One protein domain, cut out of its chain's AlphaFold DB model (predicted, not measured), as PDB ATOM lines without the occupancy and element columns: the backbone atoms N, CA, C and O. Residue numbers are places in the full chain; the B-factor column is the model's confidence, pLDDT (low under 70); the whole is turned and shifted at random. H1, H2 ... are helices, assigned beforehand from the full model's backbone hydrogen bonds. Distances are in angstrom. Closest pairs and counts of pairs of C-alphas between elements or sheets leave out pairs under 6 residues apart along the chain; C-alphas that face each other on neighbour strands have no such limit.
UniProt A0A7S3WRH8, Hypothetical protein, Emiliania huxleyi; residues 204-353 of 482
ATOM      1  N   MET A 204     205.491 230.694 178.572       95.12
ATOM      2  CA  MET A 204     204.418 231.323 179.341       95.12
ATOM      3  C   MET A 204     204.551 231.021 180.837       95.12
ATOM      4  O   MET A 204     204.564 231.938 181.658       95.12
ATOM      5  N   ALA A 205     204.724 229.746 181.199       95.69
ATOM      6  CA  ALA A 205     204.919 229.364 182.591       95.69
ATOM      7  C   ALA A 205     206.209 229.959 183.174       95.69
ATOM      8  O   ALA A 205     206.213 230.427 184.309       95.69
ATOM      9  N   SER A 206     207.296 229.985 182.399       95.94
ATOM     10  CA  SER A 206     208.564 230.560 182.853       95.94
ATOM     11  C   SER A 206     208.488 232.074 183.073       95.94
ATOM     12  O   SER A 206     208.983 232.567 184.083       95.94
ATOM     13  N   GLU A 207     207.814 232.809 182.185       95.31
ATOM     14  CA  GLU A 207     207.620 234.256 182.291       95.31
ATOM     15  C   GLU A 207     206.719 234.596 183.478       95.31
ATOM     16  O   GLU A 207     207.004 235.532 184.231       95.31
ATOM     17  N   PHE A 208     205.680 233.789 183.703       95.38
ATOM     18  CA  PHE A 208     204.825 233.909 184.874       95.38
ATOM     19  C   PHE A 208     205.615 233.690 186.169       95.38
ATOM     20  O   PHE A 208     205.575 234.529 187.065       95.38
ATOM     21  N   VAL A 209     206.393 232.609 186.268       94.75
ATOM     22  CA  VAL A 209     207.206 232.324 187.461       94.75
ATOM     23  C   VAL A 209     208.278 233.390 187.681       94.75
ATOM     24  O   VAL A 209     208.500 233.792 188.818       94.75
ATOM     25  N   ALA A 210     208.901 233.910 186.624       94.19
ATOM     26  CA  ALA A 210     209.858 235.007 186.741       94.19
ATOM     27  C   ALA A 210     209.189 236.304 187.232       94.19
ATOM     28  O   ALA A 210     209.744 237.017 188.068       94.19
ATOM     29  N   SER A 211     207.977 236.595 186.751       92.06
ATOM     30  CA  SER A 211     207.235 237.813 187.096       92.06
ATOM     31  C   SER A 211     206.608 237.760 188.493       92.06
ATOM     32  O   SER A 211     206.587 238.765 189.205       92.06
ATOM     33  N   PHE A 212     206.108 236.590 188.897       92.81
ATOM     34  CA  PHE A 212     205.329 236.387 190.123       92.81
ATOM     35  C   PHE A 212     206.032 235.534 191.176       92.81
ATOM     36  O   PHE A 212     205.476 235.322 192.252       92.81
ATOM     37  N   GLY A 213     207.262 235.092 190.922       92.75
ATOM     38  CA  GLY A 213     208.055 234.285 191.848       92.75
ATOM     39  C   GLY A 213     208.093 234.854 193.270       92.75
ATOM     40  O   GLY A 213     207.743 234.127 194.199       92.75
ATOM     41  N   PRO A 214     208.373 236.159 193.468       90.69
ATOM     42  CA  PRO A 214     208.353 236.768 194.799       90.69
ATOM     43  C   PRO A 214     206.985 236.700 195.496       90.69
ATOM     44  O   PRO A 214     206.923 236.472 196.699       90.69
ATOM     45  N   ALA A 215     205.886 236.862 194.751       88.38
ATOM     46  CA  ALA A 215     204.526 236.770 195.292       88.38
ATOM     47  C   ALA A 215     204.165 235.334 195.696       88.38
ATOM     48  O   ALA A 215     203.493 235.110 196.699       88.38
ATOM     49  N   LEU A 216     204.649 234.365 194.924       89.38
ATOM     50  CA  LEU A 216     204.454 232.938 195.152       89.38
ATOM     51  C   LEU A 216     205.468 232.345 196.145       89.38
ATOM     52  O   LEU A 216     205.395 231.157 196.452       89.38
ATOM     53  N   SER A 217     206.393 233.160 196.671       90.19
ATOM     54  CA  SER A 217     207.522 232.719 197.506       90.19
ATOM     55  C   SER A 217     208.395 231.644 196.836       90.19
ATOM     56  O   SER A 217     208.927 230.763 197.508       90.19
ATOM     57  N   LEU A 218     208.527 231.705 195.509       92.75
ATOM     58  CA  LEU A 218     209.404 230.836 194.729       92.75
ATOM     59  C   LEU A 218     210.811 231.436 194.650       92.75
ATOM     60  O   LEU A 218     210.979 232.650 194.510       92.75
ATOM     61  N   ALA A 219     211.826 230.570 194.694       92.19
ATOM     62  CA  ALA A 219     213.180 230.950 194.310       92.19
ATOM     63  C   ALA A 219     213.199 231.396 192.833       92.19
ATOM     64  O   ALA A 219     212.375 230.918 192.052       92.19
ATOM     65  N   PRO A 220     214.107 232.299 192.424       93.88
ATOM     66  CA  PRO A 220     214.254 232.653 191.016       93.88
ATOM     67  C   PRO A 220     214.571 231.394 190.198       93.88
ATOM     68  O   PRO A 220     215.524 230.677 190.502       93.88
ATOM     69  N   VAL A 221     213.745 231.121 189.186       94.69
ATOM     70  CA  VAL A 221     213.861 229.942 188.321       94.69
ATOM     71  C   VAL A 221     214.264 230.394 186.928       94.69
ATOM     72  O   VAL A 221     213.541 231.161 186.291       94.69
ATOM     73  N   GLU A 222     215.390 229.891 186.433       94.38
ATOM     74  CA  GLU A 222     215.781 230.088 185.042       94.38
ATOM     75  C   GLU A 222     214.956 229.183 184.119       94.38
ATOM     76  O   GLU A 222     214.576 228.060 184.465       94.38
ATOM     77  N   VAL A 223     214.713 229.642 182.890       95.06
ATOM     78  CA  VAL A 223     213.925 228.877 181.908       95.06
ATOM     79  C   VAL A 223     214.572 227.517 181.609       95.06
ATOM     80  O   VAL A 223     213.875 226.517 181.419       95.06
ATOM     81  N   GLU A 224     215.906 227.455 181.612       93.94
ATOM     82  CA  GLU A 224     216.656 226.212 181.407       93.94
ATOM     83  C   GLU A 224     216.490 225.220 182.563       93.94
ATOM     84  O   GLU A 224     216.386 224.018 182.311       93.94
ATOM     85  N   ASP A 225     216.385 225.702 183.804       95.44
ATOM     86  CA  ASP A 225     216.163 224.851 184.977       95.44
ATOM     87  C   ASP A 225     214.746 224.279 184.972       95.44
ATOM     88  O   ASP A 225     214.551 223.081 185.198       95.44
ATOM     89  N   LEU A 226     213.752 225.107 184.626       96.19
ATOM     90  CA  LEU A 226     212.373 224.652 184.451       96.19
ATOM     91  C   LEU A 226     212.279 223.601 183.338       96.19
ATOM     92  O   LEU A 226     211.662 222.548 183.516       96.19
ATOM     93  N   ARG A 227     212.942 223.847 182.203       95.19
ATOM     94  CA  ARG A 227     213.018 222.891 181.097       95.19
ATOM     95  C   ARG A 227     213.670 221.580 181.531       95.19
ATOM     96  O   ARG A 227     213.117 220.510 181.270       95.19
ATOM     97  N   ALA A 228     214.825 221.646 182.192       94.56
ATOM     98  CA  ALA A 228     215.538 220.470 182.679       94.56
ATOM     99  C   ALA A 228     214.673 219.665 183.657       94.56
ATOM    100  O   ALA A 228     214.597 218.440 183.548       94.56
ATOM    101  N   ALA A 229     213.954 220.345 184.552       95.50
ATOM    102  CA  ALA A 229     213.040 219.718 185.495       95.50
ATOM    103  C   ALA A 229     211.851 219.029 184.806       95.50
ATOM    104  O   ALA A 229     211.480 217.923 185.200       95.50
ATOM    105  N   LEU A 230     211.285 219.632 183.756       95.44
ATOM    106  CA  LEU A 230     210.186 219.048 182.976       95.44
ATOM    107  C   LEU A 230     210.624 217.833 182.146       95.44
ATOM    108  O   LEU A 230     209.890 216.845 182.068       95.44
ATOM    109  N   LEU A 231     211.830 217.870 181.573       95.06
ATOM    110  CA  LEU A 231     212.414 216.745 180.832       95.06
ATOM    111  C   LEU A 231     212.868 215.600 181.749       95.06
ATOM    112  O   LEU A 231     213.044 214.467 181.293       95.06
ATOM    113  N   HIS A 232     213.047 215.864 183.044       93.00
ATOM    114  CA  HIS A 232     213.504 214.853 183.982       93.00
ATOM    115  C   HIS A 232     212.438 213.767 184.210       93.00
ATOM    116  O   HIS A 232     211.261 214.048 184.453       93.00
ATOM    117  N   ARG A 233     212.866 212.499 184.154       91.38
ATOM    118  CA  ARG A 233     212.026 211.310 184.417       91.38
ATOM    119  C   ARG A 233     211.983 210.909 185.893       91.38
ATOM    120  O   ARG A 233     211.542 209.814 186.209       91.38
ATOM    121  N   ARG A 234     212.496 211.739 186.794       91.44
ATOM    122  CA  ARG A 234     212.433 211.524 188.245       91.44
ATOM    123  C   ARG A 234     211.668 212.676 188.885       91.44
ATOM    124  O   ARG A 234     211.574 213.738 188.261       91.44
ATOM    125  N   PRO A 235     211.124 212.497 190.100       87.62
ATOM    126  CA  PRO A 235     210.545 213.606 190.844       87.62
ATOM    127  C   PRO A 235     211.570 214.740 190.955       87.62
ATOM    128  O   PRO A 235     212.677 214.545 191.449       87.62
ATOM    129  N   SER A 236     211.203 215.913 190.446       91.75
ATOM    130  CA  SER A 236     212.002 217.130 190.561       91.75
ATOM    131  C   SER A 236     211.448 217.977 191.699       91.75
ATOM    132  O   SER A 236     210.248 218.269 191.719       91.75
ATOM    133  N   HIS A 237     212.318 218.389 192.621       90.00
ATOM    134  CA  HIS A 237     211.957 219.301 193.709       90.00
ATOM    135  C   HIS A 237     211.422 220.631 193.172       90.00
ATOM    136  O   HIS A 237     210.411 221.111 193.668       90.00
ATOM    137  N   LEU A 238     212.011 221.147 192.086       93.25
ATOM    138  CA  LEU A 238     211.565 222.382 191.443       93.25
ATOM    139  C   LEU A 238     210.108 222.294 190.986       93.25
ATOM    140  O   LEU A 238     209.318 223.196 191.240       93.25
ATOM    141  N   LEU A 239     209.727 221.188 190.337       92.50
ATOM    142  CA  LEU A 239     208.336 220.995 189.929       92.50
ATOM    143  C   LEU A 239     207.431 220.854 191.145       92.50
ATOM    144  O   LEU A 239     206.344 221.413 191.149       92.50
ATOM    145  N   ALA A 240     207.850 220.117 192.170       88.25
ATOM    146  CA  ALA A 240     207.057 219.946 193.381       88.25
ATOM    147  C   ALA A 240     206.773 221.298 194.068       88.25
ATOM    148  O   ALA A 240     205.620 221.580 194.401       88.25
ATOM    149  N   GLU A 241     207.796 222.143 194.212       90.81
ATOM    150  CA  GLU A 241     207.691 223.501 194.752       90.81
ATOM    151  C   GLU A 241     206.817 224.393 193.869       90.81
ATOM    152  O   GLU A 241     205.895 225.032 194.375       90.81
ATOM    153  N   LEU A 242     207.030 224.368 192.552       93.38
ATOM    154  CA  LEU A 242     206.258 225.158 191.598       93.38
ATOM    155  C   LEU A 242     204.763 224.814 191.644       93.38
ATOM    156  O   LEU A 242     203.932 225.702 191.813       93.38
ATOM    157  N   HIS A 243     204.415 223.526 191.585       91.12
ATOM    158  CA  HIS A 243     203.027 223.081 191.733       91.12
ATOM    159  C   HIS A 243     202.454 223.491 193.092       91.12
ATOM    160  O   HIS A 243     201.303 223.910 193.166       91.12
ATOM    161  N   SER A 244     203.250 223.407 194.165       87.00
ATOM    162  CA  SER A 244     202.808 223.810 195.505       87.00
ATOM    163  C   SER A 244     202.434 225.283 195.583       87.00
ATOM    164  O   SER A 244     201.409 225.639 196.165       87.00
ATOM    165  N   ALA A 245     203.260 226.123 194.967       91.75
ATOM    166  CA  ALA A 245     203.120 227.558 195.021       91.75
ATOM    167  C   ALA A 245     201.952 228.026 194.153       91.75
ATOM    168  O   ALA A 245     201.225 228.918 194.571       91.75
ATOM    169  N   LEU A 246     201.723 227.385 192.999       92.62
ATOM    170  CA  LEU A 246     200.577 227.663 192.126       92.62
ATOM    171  C   LEU A 246     199.252 227.159 192.715       92.62
ATOM    172  O   LEU A 246     198.233 227.827 192.583       92.62
ATOM    173  N   LEU A 247     199.255 226.013 193.404       88.50
ATOM    174  CA  LEU A 247     198.049 225.465 194.032       88.50
ATOM    175  C   LEU A 247     197.611 226.245 195.274       88.50
ATOM    176  O   LEU A 247     196.416 226.337 195.532       88.50
ATOM    177  N   ARG A 248     198.542 226.803 196.055       87.50
ATOM    178  CA  ARG A 248     198.213 227.541 197.285       87.50
ATOM    179  C   ARG A 248     197.165 228.655 197.082       87.50
ATOM    180  O   ARG A 248     196.132 228.567 197.739       87.50
ATOM    181  N   PRO A 249     197.336 229.630 196.166       87.31
ATOM    182  CA  PRO A 249     196.343 230.689 195.965       87.31
ATOM    183  C   PRO A 249     194.994 230.156 195.463       87.31
ATOM    184  O   PRO A 249     193.959 230.765 195.727       87.31
ATOM    185  N   LEU A 250     194.984 229.016 194.766       86.69
ATOM    186  CA  LEU A 250     193.753 228.346 194.337       86.69
ATOM    187  C   LEU A 250     193.004 227.743 195.524       86.69
ATOM    188  O   LEU A 250     191.792 227.911 195.650       86.69
ATOM    189  N   LEU A 251     193.726 227.077 196.424       83.31
ATOM    190  CA  LEU A 251     193.156 226.523 197.650       83.31
ATOM    191  C   LEU A 251     192.641 227.622 198.583       83.31
ATOM    192  O   LEU A 251     191.553 227.470 199.134       83.31
ATOM    193  N   ASP A 252     193.375 228.728 198.707       84.38
ATOM    194  CA  ASP A 252     192.957 229.882 199.507       84.38
ATOM    195  C   ASP A 252     191.669 230.499 198.932       84.38
ATOM    196  O   ASP A 252     190.676 230.646 199.643       84.38
ATOM    197  N   ALA A 253     191.616 230.728 197.613       84.62
ATOM    198  CA  ALA A 253     190.418 231.240 196.946       84.62
ATOM    199  C   ALA A 253     189.207 230.296 197.083       84.62
ATOM    200  O   ALA A 253     188.067 230.742 197.236       84.62
ATOM    201  N   ALA A 254     189.437 228.982 197.038       80.56
ATOM    202  CA  ALA A 254     188.397 227.986 197.273       80.56
ATOM    203  C   ALA A 254     187.878 228.016 198.720       80.56
ATOM    204  O   ALA A 254     186.666 227.907 198.935       80.56
ATOM    205  N   ALA A 255     188.770 228.188 199.699       80.62
ATOM    206  CA  ALA A 255     188.413 228.308 201.108       80.62
ATOM    207  C   ALA A 255     187.595 229.582 201.381       80.62
ATOM    208  O   ALA A 255     186.571 229.511 202.066       80.62
ATOM    209  N   ASP A 256     187.978 230.712 200.784       83.50
ATOM    210  CA  ASP A 256     187.251 231.981 200.901       83.50
ATOM    211  C   ASP A 256     185.840 231.884 200.306       83.50
ATOM    212  O   ASP A 256     184.860 232.294 200.937       83.50
ATOM    213  N   ALA A 257     185.708 231.258 199.131       80.12
ATOM    214  CA  ALA A 257     184.409 231.009 198.510       80.12
ATOM    215  C   ALA A 257     183.508 230.128 199.397       80.12
ATOM    216  O   ALA A 257     182.324 230.420 199.571       80.12
ATOM    217  N   ALA A 258     184.068 229.083 200.018       76.25
ATOM    218  CA  ALA A 258     183.339 228.225 200.955       76.25
ATOM    219  C   ALA A 258     182.960 228.946 202.267       76.25
ATOM    220  O   ALA A 258     181.950 228.615 202.895       76.25
ATOM    221  N   GLY A 259     183.761 229.928 202.695       80.00
ATOM    222  CA  GLY A 259     183.484 230.781 203.848       80.00
ATOM    223  C   GLY A 259     182.328 231.756 203.607       80.00
ATOM    224  O   GLY A 259     181.470 231.906 204.478       80.00
ATOM    225  N   ALA A 260     182.274 232.365 202.420       80.19
ATOM    226  CA  ALA A 260     181.247 233.338 202.043       80.19
ATOM    227  C   ALA A 260     179.850 232.715 201.863       80.19
ATOM    228  O   ALA A 260     178.841 233.353 202.157       80.19
ATOM    229  N   ALA A 261     179.778 231.453 201.439       73.00
ATOM    230  CA  ALA A 261     178.532 230.778 201.080       73.00
ATOM    231  C   ALA A 261     177.674 230.254 202.258       73.00
ATOM    232  O   ALA A 261     176.818 229.389 202.073       73.00
ATOM    233  N   GLY A 262     177.891 230.757 203.480       61.97
ATOM    234  CA  GLY A 262     176.940 230.639 204.592       61.97
ATOM    235  C   GLY A 262     176.374 229.233 204.840       61.97
ATOM    236  O   GLY A 262     175.204 228.980 204.585       61.97
ATOM    237  N   GLY A 263     177.185 228.314 205.376       59.00
ATOM    238  CA  GLY A 263     176.726 227.085 206.049       59.00
ATOM    239  C   GLY A 263     176.134 225.961 205.183       59.00
ATOM    240  O   GLY A 263     176.396 224.804 205.492       59.00
ATOM    241  N   SER A 264     175.411 226.265 204.100       57.66
ATOM    242  CA  SER A 264     174.748 225.266 203.248       57.66
ATOM    243  C   SER A 264     175.633 224.796 202.091       57.66
ATOM    244  O   SER A 264     175.624 223.615 201.761       57.66
ATOM    245  N   GLU A 265     176.467 225.663 201.505       43.19
ATOM    246  CA  GLU A 265     177.453 225.237 200.492       43.19
ATOM    247  C   GLU A 265     178.698 224.598 201.132       43.19
ATOM    248  O   GLU A 265     179.435 223.849 200.487       43.19
ATOM    249  N   ARG A 266     178.875 224.776 202.452       46.38
ATOM    250  CA  ARG A 266     179.775 223.924 203.245       46.38
ATOM    251  C   ARG A 266     179.389 222.448 203.146       46.38
ATOM    252  O   ARG A 266     180.269 221.613 203.306       46.38
ATOM    253  N   ASP A 267     178.132 222.111 202.841       49.75
ATOM    254  CA  ASP A 267     177.717 220.724 202.613       49.75
ATOM    255  C   ASP A 267     178.073 220.225 201.199       49.75
ATOM    256  O   ASP A 267     178.435 219.060 201.035       49.75
ATOM    257  N   ALA A 268     178.113 221.110 200.194       47.47
ATOM    258  CA  ALA A 268     178.618 220.787 198.852       47.47
ATOM    259  C   ALA A 268     180.140 220.542 198.864       47.47
ATOM    260  O   ALA A 268     180.636 219.588 198.256       47.47
ATOM    261  N   TRP A 269     180.875 221.318 199.666       41.03
ATOM    262  CA  TRP A 269     182.273 221.036 200.006       41.03
ATOM    263  C   TRP A 269     182.450 219.924 201.056       41.03
ATOM    264  O   TRP A 269     183.556 219.427 201.216       41.03
ATOM    265  N   ARG A 270     181.406 219.452 201.750       42.22
ATOM    266  CA  ARG A 270     181.475 218.178 202.499       42.22
ATOM    267  C   ARG A 270     181.286 216.971 201.587       42.22
ATOM    268  O   ARG A 270     181.905 215.939 201.831       42.22
ATOM    269  N   GLY A 271     180.516 217.100 200.504       47.09
ATOM    270  CA  GLY A 271     180.512 216.123 199.409       47.09
ATOM    271  C   GLY A 271     181.883 216.058 198.732       47.09
ATOM    272  O   GLY A 271     182.470 214.988 198.576       47.09
ATOM    273  N   CYS A 272     182.468 217.225 198.457       43.06
ATOM    274  CA  CYS A 272     183.878 217.350 198.132       43.06
ATOM    275  C   CYS A 272     184.739 217.447 199.403       43.06
ATOM    276  O   CYS A 272     185.379 218.473 199.548       43.06
ATOM    277  N   ARG A 273     184.802 216.396 200.251       47.44
ATOM    278  CA  ARG A 273     185.726 216.144 201.400       47.44
ATOM    279  C   ARG A 273     187.197 216.644 201.299       47.44
ATOM    280  O   ARG A 273     188.111 215.924 201.657       47.44
ATOM    281  N   VAL A 274     187.507 217.847 200.835       47.19
ATOM    282  CA  VAL A 274     188.870 218.378 200.780       47.19
ATOM    283  C   VAL A 274     189.343 218.610 202.205       47.19
ATOM    284  O   VAL A 274     190.457 218.244 202.511       47.19
ATOM    285  N   GLU A 275     188.507 219.099 203.123       42.28
ATOM    286  CA  GLU A 275     188.941 219.262 204.518       42.28
ATOM    287  C   GLU A 275     189.129 217.936 205.265       42.28
ATOM    288  O   GLU A 275     190.093 217.812 206.015       42.28
ATOM    289  N   GLU A 276     188.260 216.937 205.077       46.09
ATOM    290  CA  GLU A 276     188.460 215.620 205.697       46.09
ATOM    291  C   GLU A 276     189.594 214.851 205.027       46.09
ATOM    292  O   GLU A 276     190.386 214.262 205.741       46.09
ATOM    293  N   ASP A 277     189.765 214.924 203.706       44.50
ATOM    294  CA  ASP A 277     190.835 214.219 202.995       44.50
ATOM    295  C   ASP A 277     192.188 214.952 203.053       44.50
ATOM    296  O   ASP A 277     193.227 214.308 203.008       44.50
ATOM    297  N   VAL A 278     192.219 216.280 203.233       45.78
ATOM    298  CA  VAL A 278     193.438 217.043 203.582       45.78
ATOM    299  C   VAL A 278     193.797 216.833 205.062       45.78
ATOM    300  O   VAL A 278     194.975 216.874 205.415       45.78
ATOM    301  N   ARG A 279     192.819 216.533 205.933       44.72
ATOM    302  CA  ARG A 279     193.060 216.069 207.316       44.72
ATOM    303  C   ARG A 279     193.387 214.570 207.409       44.72
ATOM    304  O   ARG A 279     194.095 214.187 208.338       44.72
ATOM    305  N   LEU A 280     192.908 213.743 206.475       43.66
ATOM    306  CA  LEU A 280     193.244 212.318 206.315       43.66
ATOM    307  C   LEU A 280     194.519 212.124 205.496       43.66
ATOM    308  O   LEU A 280     195.111 211.049 205.558       43.66
ATOM    309  N   MET A 281     194.972 213.154 204.777       43.16
ATOM    310  CA  MET A 281     196.321 213.237 204.238       43.16
ATOM    311  C   MET A 281     197.250 213.065 205.435       43.16
ATOM    312  O   MET A 281     197.259 213.917 206.334       43.16
ATOM    313  N   PRO A 282     197.988 211.947 205.519       44.72
ATOM    314  CA  PRO A 282     198.848 211.712 206.656       44.72
ATOM    315  C   PRO A 282     199.770 212.921 206.767       44.72
ATOM    316  O   PRO A 282     200.438 213.282 205.800       44.72
ATOM    317  N   ARG A 283     199.841 213.578 207.928       45.94
ATOM    318  CA  ARG A 283     200.802 214.680 208.133       45.94
ATOM    319  C   ARG A 283     202.250 214.248 207.832       45.94
ATOM    320  O   ARG A 283     203.110 215.097 207.619       45.94
ATOM    321  N   SER A 284     202.510 212.938 207.780       42.91
ATOM    322  CA  SER A 284     203.734 212.318 207.270       42.91
ATOM    323  C   SER A 284     203.936 212.462 205.753       42.91
ATOM    324  O   SER A 284     205.074 212.646 205.337       42.91
ATOM    325  N   ALA A 285     202.888 212.477 204.925       45.72
ATOM    326  CA  ALA A 285     202.979 212.726 203.481       45.72
ATOM    327  C   ALA A 285     203.440 214.164 203.164       45.72
ATOM    328  O   ALA A 285     204.218 214.381 202.236       45.72
ATOM    329  N   LEU A 286     203.062 215.128 204.013       49.34
ATOM    330  CA  LEU A 286     203.549 216.513 203.961       49.34
ATOM    331  C   LEU A 286     205.005 216.670 204.440       49.34
ATOM    332  O   LEU A 286     205.641 217.669 204.123       49.34
ATOM    333  N   ARG A 287     205.546 215.710 205.205       49.50
ATOM    334  CA  ARG A 287     206.913 215.771 205.764       49.50
ATOM    335  C   ARG A 287     207.915 214.819 205.097       49.50
ATOM    336  O   ARG A 287     209.108 214.973 205.328       49.50
ATOM    337  N   GLY A 288     207.460 213.851 204.296       47.62
ATOM    338  CA  GLY A 288     208.274 212.717 203.831       47.62
ATOM    339  C   GLY A 288     208.593 212.660 202.334       47.62
ATOM    340  O   GLY A 288     209.038 211.619 201.867       47.62
ATOM    341  N   GLY A 289     208.352 213.725 201.563       54.34
ATOM    342  CA  GLY A 289     208.616 213.723 200.113       54.34
ATOM    343  C   GLY A 289     207.456 213.230 199.233       54.34
ATOM    344  O   GLY A 289     207.624 213.138 198.022       54.34
ATOM    345  N   ALA A 290     206.266 212.998 199.802       63.88
ATOM    346  CA  ALA A 290     205.050 212.641 199.055       63.88
ATOM    347  C   ALA A 290     204.238 213.866 198.583       63.88
ATOM    348  O   ALA A 290     203.121 213.734 198.083       63.88
ATOM    349  N   TRP A 291     204.796 215.075 198.703       66.94
ATOM    350  CA  TRP A 291     204.160 216.293 198.198       66.94
ATOM    351  C   TRP A 291     203.745 216.216 196.712       66.94
ATOM    352  O   TRP A 291     202.651 216.680 196.396       66.94
ATOM    353  N   PRO A 292     204.516 215.590 195.796       67.31
ATOM    354  CA  PRO A 292     204.083 215.424 194.407       67.31
ATOM    355  C   PRO A 292     202.780 214.625 194.261       67.31
ATOM    356  O   PRO A 292     201.982 214.919 193.374       67.31
ATOM    357  N   GLU A 293     202.537 213.641 195.130       69.88
ATOM    358  CA  GLU A 293     201.298 212.856 195.126       69.88
ATOM    359  C   GLU A 293     200.130 213.634 195.729       69.88
ATOM    360  O   GLU A 293     199.026 213.592 195.190       69.88
ATOM    361  N   ALA A 294     200.380 214.398 196.797       69.94
ATOM    362  CA  ALA A 294     199.389 215.306 197.367       69.94
ATOM    363  C   ALA A 294     198.957 216.363 196.338       69.94
ATOM    364  O   ALA A 294     197.765 216.562 196.115       69.94
ATOM    365  N   ALA A 295     199.925 216.979 195.652       70.88
ATOM    366  CA  ALA A 295     199.678 217.924 194.571       70.88
ATOM    367  C   ALA A 295     198.909 217.259 193.421       70.88
ATOM    368  O   ALA A 295     197.896 217.792 192.991       70.88
ATOM    369  N   ARG A 296     199.316 216.060 192.976       76.56
ATOM    370  CA  ARG A 296     198.590 215.276 191.960       76.56
ATOM    371  C   ARG A 296     197.136 215.026 192.352       76.56
ATOM    372  O   ARG A 296     196.244 215.213 191.531       76.56
ATOM    373  N   TRP A 297     196.892 214.598 193.584       80.00
ATOM    374  CA  TRP A 297     195.541 214.318 194.056       80.00
ATOM    375  C   TRP A 297     194.696 215.598 194.136       80.00
ATOM    376  O   TRP A 297     193.553 215.602 193.677       80.00
ATOM    377  N   LEU A 298     195.271 216.703 194.625       76.00
ATOM    378  CA  LEU A 298     194.613 218.012 194.644       76.00
ATOM    379  C   LEU A 298     194.284 218.497 193.228       76.00
ATOM    380  O   LEU A 298     193.174 218.968 192.999       76.00
ATOM    381  N   LEU A 299     195.201 218.313 192.276       78.81
ATOM    382  CA  LEU A 299     195.004 218.649 190.864       78.81
ATOM    383  C   LEU A 299     193.852 217.859 190.253       78.81
ATOM    384  O   LEU A 299     192.932 218.448 189.696       78.81
ATOM    385  N   LEU A 300     193.859 216.531 190.394       81.81
ATOM    386  CA  LEU A 300     192.795 215.677 189.858       81.81
ATOM    387  C   LEU A 300     191.433 216.031 190.453       81.81
ATOM    388  O   LEU A 300     190.427 216.025 189.745       81.81
ATOM    389  N   ARG A 301     191.400 216.361 191.744       79.94
ATOM    390  CA  ARG A 301     190.177 216.774 192.424       79.94
ATOM    391  C   ARG A 301     189.689 218.140 191.959       79.94
ATOM    392  O   ARG A 301     188.490 218.310 191.763       79.94
ATOM    393  N   TRP A 302     190.600 219.091 191.780       79.38
ATOM    394  CA  TRP A 302     190.271 220.414 191.262       79.38
ATOM    395  C   TRP A 302     189.708 220.328 189.842       79.38
ATOM    396  O   TRP A 302     188.655 220.896 189.566       79.38
ATOM    397  N   LEU A 303     190.358 219.548 188.971       77.00
ATOM    398  CA  LEU A 303     189.887 219.284 187.611       77.00
ATOM    399  C   LEU A 303     188.505 218.613 187.621       77.00
ATOM    400  O   LEU A 303     187.605 219.039 186.906       77.00
ATOM    401  N   ALA A 304     188.295 217.621 188.491       78.94
ATOM    402  CA  ALA A 304     187.003 216.946 188.628       78.94
ATOM    403  C   ALA A 304     185.880 217.860 189.149       78.94
ATOM    404  O   ALA A 304     184.711 217.616 188.860       78.94
ATOM    405  N   ALA A 305     186.212 218.910 189.906       76.75
ATOM    406  CA  ALA A 305     185.234 219.869 190.408       76.75
ATOM    407  C   ALA A 305     184.701 220.821 189.320       76.75
ATOM    408  O   ALA A 305     183.809 221.615 189.615       76.75
ATOM    409  N   GLY A 306     185.234 220.774 188.089       69.81
ATOM    410  CA  GLY A 306     184.720 221.540 186.950       69.81
ATOM    411  C   GLY A 306     184.751 223.056 187.156       69.81
ATOM    412  O   GLY A 306     183.944 223.772 186.570       69.81
ATOM    413  N   ARG A 307     185.640 223.554 188.028       66.12
ATOM    414  CA  ARG A 307     185.736 224.986 188.363       66.12
ATOM    415  C   ARG A 307     186.476 225.822 187.319       66.12
ATOM    416  O   ARG A 307     186.422 227.045 187.409       66.12
ATOM    417  N   GLY A 308     187.088 225.190 186.317       60.53
ATOM    418  CA  GLY A 308     187.508 225.885 185.105       60.53
ATOM    419  C   GLY A 308     186.257 226.311 184.345       60.53
ATOM    420  O   GLY A 308     185.422 225.469 184.012       60.53
ATOM    421  N   GLY A 309     186.068 227.614 184.130       57.75
ATOM    422  CA  GLY A 309     184.882 228.133 183.450       57.75
ATOM    423  C   GLY A 309     184.595 227.363 182.154       57.75
ATOM    424  O   GLY A 309     185.509 227.059 181.393       57.75
ATOM    425  N   ALA A 310     183.319 227.069 181.886       47.28
ATOM    426  CA  ALA A 310     182.864 226.239 180.761       47.28
ATOM    427  C   ALA A 310     183.371 226.685 179.367       47.28
ATOM    428  O   ALA A 310     183.285 225.924 178.408       47.28
ATOM    429  N   ALA A 311     183.913 227.903 179.252       48.28
ATOM    430  CA  ALA A 311     184.541 228.425 178.042       48.28
ATOM    431  C   ALA A 311     185.960 227.874 177.768       48.28
ATOM    432  O   ALA A 311     186.380 227.893 176.615       48.28
ATOM    433  N   ALA A 312     186.683 227.366 178.776       54.25
ATOM    434  CA  ALA A 312     188.027 226.789 178.611       54.25
ATOM    435  C   ALA A 312     187.987 225.304 178.190       54.25
ATOM    436  O   ALA A 312     188.761 224.864 177.344       54.25
ATOM    437  N   ALA A 313     186.995 224.549 178.673       54.19
ATOM    438  CA  ALA A 313     186.895 223.099 178.466       54.19
ATOM    439  C   ALA A 313     186.806 222.650 176.988       54.19
ATOM    440  O   ALA A 313     187.121 221.506 176.675       54.19
ATOM    441  N   ALA A 314     186.401 223.527 176.059       52.53
ATOM    442  CA  ALA A 314     186.302 223.195 174.635       52.53
ATOM    443  C   ALA A 314     187.626 223.354 173.854       52.53
ATOM    444  O   ALA A 314     187.738 222.821 172.750       52.53
ATOM    445  N   ALA A 315     188.622 224.067 174.398       60.44
ATOM    446  CA  ALA A 315     189.911 224.309 173.739       60.44
ATOM    447  C   ALA A 315     191.036 223.362 174.213       60.44
ATOM    448  O   ALA A 315     192.065 223.242 173.546       60.44
ATOM    449  N   ASP A 316     190.822 222.628 175.309       72.88
ATOM    450  CA  ASP A 316     191.905 222.007 176.074       72.88
ATOM    451  C   ASP A 316     191.989 220.477 175.935       72.88
ATOM    452  O   ASP A 316     192.263 219.756 176.894       72.88
ATOM    453  N   ALA A 317     191.860 219.955 174.710       85.00
ATOM    454  CA  ALA A 317     192.215 218.562 174.401       85.00
ATOM    455  C   ALA A 317     193.556 218.087 175.030       85.00
ATOM    456  O   ALA A 317     193.595 216.971 175.554       85.00
ATOM    457  N   PRO A 318     194.654 218.882 175.041       89.25
ATOM    458  CA  PRO A 318     195.890 218.463 175.706       89.25
ATOM    459  C   PRO A 318     195.790 218.389 177.237       89.25
ATOM    460  O   PRO A 318     196.563 217.644 177.837       89.25
ATOM    461  N   LEU A 319     194.888 219.142 177.879       89.38
ATOM    462  CA  LEU A 319     194.687 219.086 179.329       89.38
ATOM    463  C   LEU A 319     193.901 217.838 179.724       89.38
ATOM    464  O   LEU A 319     194.272 217.179 180.691       89.38
ATOM    465  N   GLU A 320     192.865 217.485 178.961       88.62
ATOM    466  CA  GLU A 320     192.106 216.251 179.183       88.62
ATOM    467  C   GLU A 320     193.013 215.022 179.048       88.62
ATOM    468  O   GLU A 320     193.096 214.226 179.985       88.62
ATOM    469  N   GLU A 321     193.799 214.941 177.963       92.06
ATOM    470  CA  GLU A 321     194.821 213.898 177.768       92.06
ATOM    471  C   GLU A 321     195.809 213.868 178.947       92.06
ATOM    472  O   GLU A 321     196.120 212.807 179.494       92.06
ATOM    473  N   ALA A 322     196.282 215.037 179.392       91.31
ATOM    474  CA  ALA A 322     197.181 215.125 180.534       91.31
ATOM    475  C   ALA A 322     196.519 214.663 181.841       91.31
ATOM    476  O   ALA A 322     197.182 214.016 182.653       91.31
ATOM    477  N   SER A 323     195.231 214.949 182.043       89.50
ATOM    478  CA  SER A 323     194.471 214.538 183.225       89.50
ATOM    479  C   SER A 323     194.269 213.022 183.264       89.50
ATOM    480  O   SER A 323     194.454 212.400 184.310       89.50
ATOM    481  N   GLU A 324     193.960 212.400 182.123       91.50
ATOM    482  CA  GLU A 324     193.823 210.950 181.987       91.50
ATOM    483  C   GLU A 324     195.154 210.242 182.236       91.50
ATOM    484  O   GLU A 324     195.228 209.317 183.051       91.50
ATOM    485  N   LEU A 325     196.235 210.731 181.623       93.44
ATOM    486  CA  LEU A 325     197.580 210.213 181.869       93.44
ATOM    487  C   LEU A 325     197.993 210.399 183.331       93.44
ATOM    488  O   LEU A 325     198.599 209.497 183.912       93.44
ATOM    489  N   LEU A 326     197.628 211.522 183.954       90.88
ATOM    490  CA  LEU A 326     197.882 211.779 185.367       90.88
ATOM    491  C   LEU A 326     197.039 210.872 186.275       90.88
ATOM    492  O   LEU A 326     197.433 210.650 187.413       90.88
ATOM    493  N   ARG A 327     195.921 210.285 185.830       89.12
ATOM    494  CA  ARG A 327     195.220 209.229 186.593       89.12
ATOM    495  C   ARG A 327     195.972 207.898 186.529       89.12
ATOM    496  O   ARG A 327     196.065 207.215 187.544       89.12
ATOM    497  N   ALA A 328     196.557 207.567 185.381       93.00
ATOM    498  CA  ALA A 328     197.249 206.295 185.163       93.00
ATOM    499  C   ALA A 328     198.711 206.275 185.645       93.00
ATOM    500  O   ALA A 328     199.221 205.224 186.023       93.00
ATOM    501  N   THR A 329     199.395 207.420 185.628       92.25
ATOM    502  CA  THR A 329     200.849 207.511 185.838       92.25
ATOM    503  C   THR A 329     201.224 208.613 186.823       92.25
ATOM    504  O   THR A 329     200.443 209.518 187.120       92.25
ATOM    505  N   GLU A 330     202.438 208.533 187.362       88.94
ATOM    506  CA  GLU A 330     202.986 209.590 188.207       88.94
ATOM    507  C   GLU A 330     203.377 210.823 187.381       88.94
ATOM    508  O   GLU A 330     203.842 210.708 186.247       88.94
ATOM    509  N   HIS A 331     203.278 212.019 187.973       88.69
ATOM    510  CA  HIS A 331     203.526 213.289 187.276       88.69
ATOM    511  C   HIS A 331     204.883 213.334 186.543       88.69
ATOM    512  O   HIS A 331     204.990 213.838 185.427       88.69
ATOM    513  N   HIS A 332     205.944 212.788 187.144       89.56
ATOM    514  CA  HIS A 332     207.279 212.812 186.542       89.56
ATOM    515  C   HIS A 332     207.421 211.890 185.314       89.56
ATOM    516  O   HIS A 332     208.342 212.084 184.518       89.56
ATOM    517  N   GLN A 333     206.515 210.922 185.150       93.88
ATOM    518  CA  GLN A 333     206.479 209.975 184.030       93.88
ATOM    519  C   GLN A 333     205.659 210.497 182.846       93.88
ATOM    520  O   GLN A 333     205.731 209.929 181.758       93.88
ATOM    521  N   LEU A 334     204.917 211.591 183.038       94.12
ATOM    522  CA  LEU A 334     204.134 212.209 181.979       94.12
ATOM    523  C   LEU A 334     205.023 212.670 180.811       94.12
ATOM    524  O   LEU A 334     206.148 213.141 181.029       94.12
ATOM    525  N   PRO A 335     204.522 212.597 179.566       95.69
ATOM    526  CA  PRO A 335     205.207 213.198 178.432       95.69
ATOM    527  C   PRO A 335     205.314 214.717 178.623       95.69
ATOM    528  O   PRO A 335     204.445 215.335 179.243       95.69
ATOM    529  N   LEU A 336     206.358 215.333 178.051       95.56
ATOM    530  CA  LEU A 336     206.621 216.772 178.194       95.56
ATOM    531  C   LEU A 336     205.380 217.618 177.882       95.56
ATOM    532  O   LEU A 336     205.038 218.500 178.659       95.56
ATOM    533  N   ARG A 337     204.669 217.280 176.798       95.12
ATOM    534  CA  ARG A 337     203.436 217.954 176.374       95.12
ATOM    535  C   ARG A 337     202.371 217.992 177.473       95.12
ATOM    536  O   ARG A 337     201.794 219.049 177.704       95.12
ATOM    537  N   ALA A 338     202.147 216.874 178.161       94.31
ATOM    538  CA  ALA A 338     201.176 216.787 179.247       94.31
ATOM    539  C   ALA A 338     201.632 217.590 180.475       94.31
ATOM    540  O   ALA A 338     200.840 218.333 181.046       94.31
ATOM    541  N   LYS A 339     202.925 217.516 180.835       95.19
ATOM    542  CA  LYS A 339     203.489 218.323 181.932       95.19
ATOM    543  C   LYS A 339     203.331 219.822 181.669       95.19
ATOM    544  O   LYS A 339     202.908 220.557 182.552       95.19
ATOM    545  N   THR A 340     203.648 220.279 180.456       95.25
ATOM    546  CA  THR A 340     203.527 221.697 180.091       95.25
ATOM    547  C   THR A 340     202.077 222.158 179.994       95.25
ATOM    548  O   THR A 340     201.804 223.300 180.335       95.25
ATOM    549  N   ALA A 341     201.151 221.292 179.566       93.06
ATOM    550  CA  ALA A 341     199.723 221.612 179.533       93.06
ATOM    551  C   ALA A 341     199.151 221.782 180.949       93.06
ATOM    552  O   ALA A 341     198.492 222.778 181.224       93.06
ATOM    553  N   LEU A 342     199.473 220.862 181.869       92.31
ATOM    554  CA  LEU A 342     199.084 220.975 183.280       92.31
ATOM    555  C   LEU A 342     199.657 222.238 183.928       92.31
ATOM    556  O   LEU A 342     198.957 222.928 184.664       92.31
ATOM    557  N   LEU A 343     200.927 222.542 183.648       94.38
ATOM    558  CA  LEU A 343     201.580 223.719 184.200       94.38
ATOM    559  C   LEU A 343     200.985 225.021 183.651       94.38
ATOM    560  O   LEU A 343     200.775 225.952 184.420       94.38
ATOM    561  N   ALA A 344     200.699 225.079 182.349       93.81
ATOM    562  CA  ALA A 344     200.041 226.222 181.725       93.81
ATOM    563  C   ALA A 344     198.658 226.473 182.333       93.81
ATOM    564  O   ALA A 344     198.391 227.576 182.793       93.81
ATOM    565  N   TRP A 345     197.842 225.424 182.444       92.12
ATOM    566  CA  TRP A 345     196.530 225.518 183.075       92.12
ATOM    567  C   TRP A 345     196.621 226.007 184.529       92.12
ATOM    568  O   TRP A 345     195.875 226.890 184.938       92.12
ATOM    569  N   LEU A 346     197.585 225.506 185.312       92.25
ATOM    570  CA  LEU A 346     197.797 225.988 186.679       92.25
ATOM    571  C   LEU A 346     198.198 227.454 186.749       92.25
ATOM    572  O   LEU A 346     197.798 228.150 187.679       92.25
ATOM    573  N   VAL A 347     199.021 227.904 185.807       94.38
ATOM    574  CA  VAL A 347     199.424 229.304 185.696       94.38
ATOM    575  C   VAL A 347     198.215 230.176 185.378       94.38
ATOM    576  O   VAL A 347     198.039 231.195 186.039       94.38
ATOM    577  N   ASP A 348     197.361 229.757 184.448       91.88
ATOM    578  CA  ASP A 348     196.152 230.494 184.079       91.88
ATOM    579  C   ASP A 348     195.167 230.588 185.250       91.88
ATOM    580  O   ASP A 348     194.693 231.676 185.585       91.88
ATOM    581  N   GLU A 349     194.920 229.475 185.944       90.31
ATOM    582  CA  GLU A 349     194.078 229.449 187.142       90.31
ATOM    583  C   GLU A 349     194.668 230.322 188.254       90.31
ATOM    584  O   GLU A 349     193.967 231.130 188.872       90.31
ATOM    585  N   ALA A 350     195.974 230.201 188.512       91.94
ATOM    586  CA  ALA A 350     196.643 231.003 189.526       91.94
ATOM    587  C   ALA A 350     196.547 232.494 189.174       91.94
ATOM    588  O   ALA A 350     196.179 233.300 190.032       91.94
ATOM    589  N   ALA A 351     196.803 232.873 187.920       91.94
ATOM    590  CA  ALA A 351     196.664 234.241 187.426       91.94
ATOM    591  C   ALA A 351     195.225 234.767 187.564       91.94
ATOM    592  O   ALA A 351     195.014 235.942 187.876       91.94
ATOM    593  N   ALA A 352     194.231 233.893 187.385       90.19
ATOM    594  CA  ALA A 352     192.819 234.189 187.582       90.19
ATOM    595  C   ALA A 352     192.381 234.184 189.062       90.19
ATOM    596  O   ALA A 352     191.233 234.533 189.362       90.19
ATOM    597  N   SER A 353     193.254 233.842 190.009       90.00
ATOM    598  CA  SER A 353     192.933 233.914 191.436       90.00
ATOM    599  C   SER A 353     192.862 235.368 191.927       90.00
ATOM    600  O   SER A 353     193.584 236.257 191.467       90.00
TER     601      SER A 353
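This is residues 204 to 353 of the 482 residues of the protein "Hypothetical protein" of Emiliania huxleyi (UniProt A0A7S3WRH8). Four helices, H3, H6, H7 and H8, make a crossed ring, with H1 packed on H8, and H2 across the beginnings of H3 and H8. Long H3 reaches away from this body, residues 259 to 264 stick out, and short H4 and H5 lead back toward H6. The printed part has 150 residues with eight named helices, H1 to H8 in order, and no named strand; the class is all helix. It is compact, with a radius of gyration of the C-alphas of 15.5 A and spans of 47 by 38 by 34 A.

H1, residues 204 to 212, begins at C-alpha 204 (204.418, 231.323, 179.341). H2 is residues 223 to 231. H3, residues 237 to 260, is 34.8 A long and ends at C-alpha 260 (181.247, 233.338, 202.043). H4 is residues 265 to 271, and H5 is 274 to 280. H6, residues 291 to 304, is 19.7 A long; H7, residues 317 to 328, 17.1 A. H8, residues 336 to 351, is 22.1 A long and ends at C-alpha 351 (196.664, 234.241, 187.426).

H3 and H8 are the hubs, touching four helices each. They touch at a steep tilt of 38 degrees, the same way, closest at the C-alphas of Leu 246 and Ala 350, 5.8 A. H6 touches H3 with residues 291 to 295 alone, closest at the C-alphas of Pro 292 and Ala 240, 5.5 A. H7 touches H8, closest at the C-alphas of Ala 322 and Ala 338, 4.5 A, only just about perpendicular at 72 degrees. H7 touches H6 with residues 323 to 327 alone, the C-alphas of Ser 323 and Leu 300 being closest at 6.9 A. H1 touches H8 at Ala 205 and Ala 344, whose C-alphas are closest at 5.9 A. H2 touches H3, about perpendicular at 88 degrees, closest at the C-alphas of Ala 229 and Leu 239, 6.6 A. H4 touches H3, closest at the C-alphas of Arg 266 and Ala 258, 6.0 A. H5 and H6 are near each other. Every O i to N i+4 pair is within hydrogen-bond range in H1, H2, H4, H5, H6, H7 and H8, and 18 of 20 in H3.

The C-alphas farthest apart, of Glu 224 and Ser 264, are 47.3 A apart. The printed part has no cut, and the link from H6 to H7 is long. Mean pLDDT of the printed part is 78.6; residues 262 to 294 and 306 to 315 are under 70.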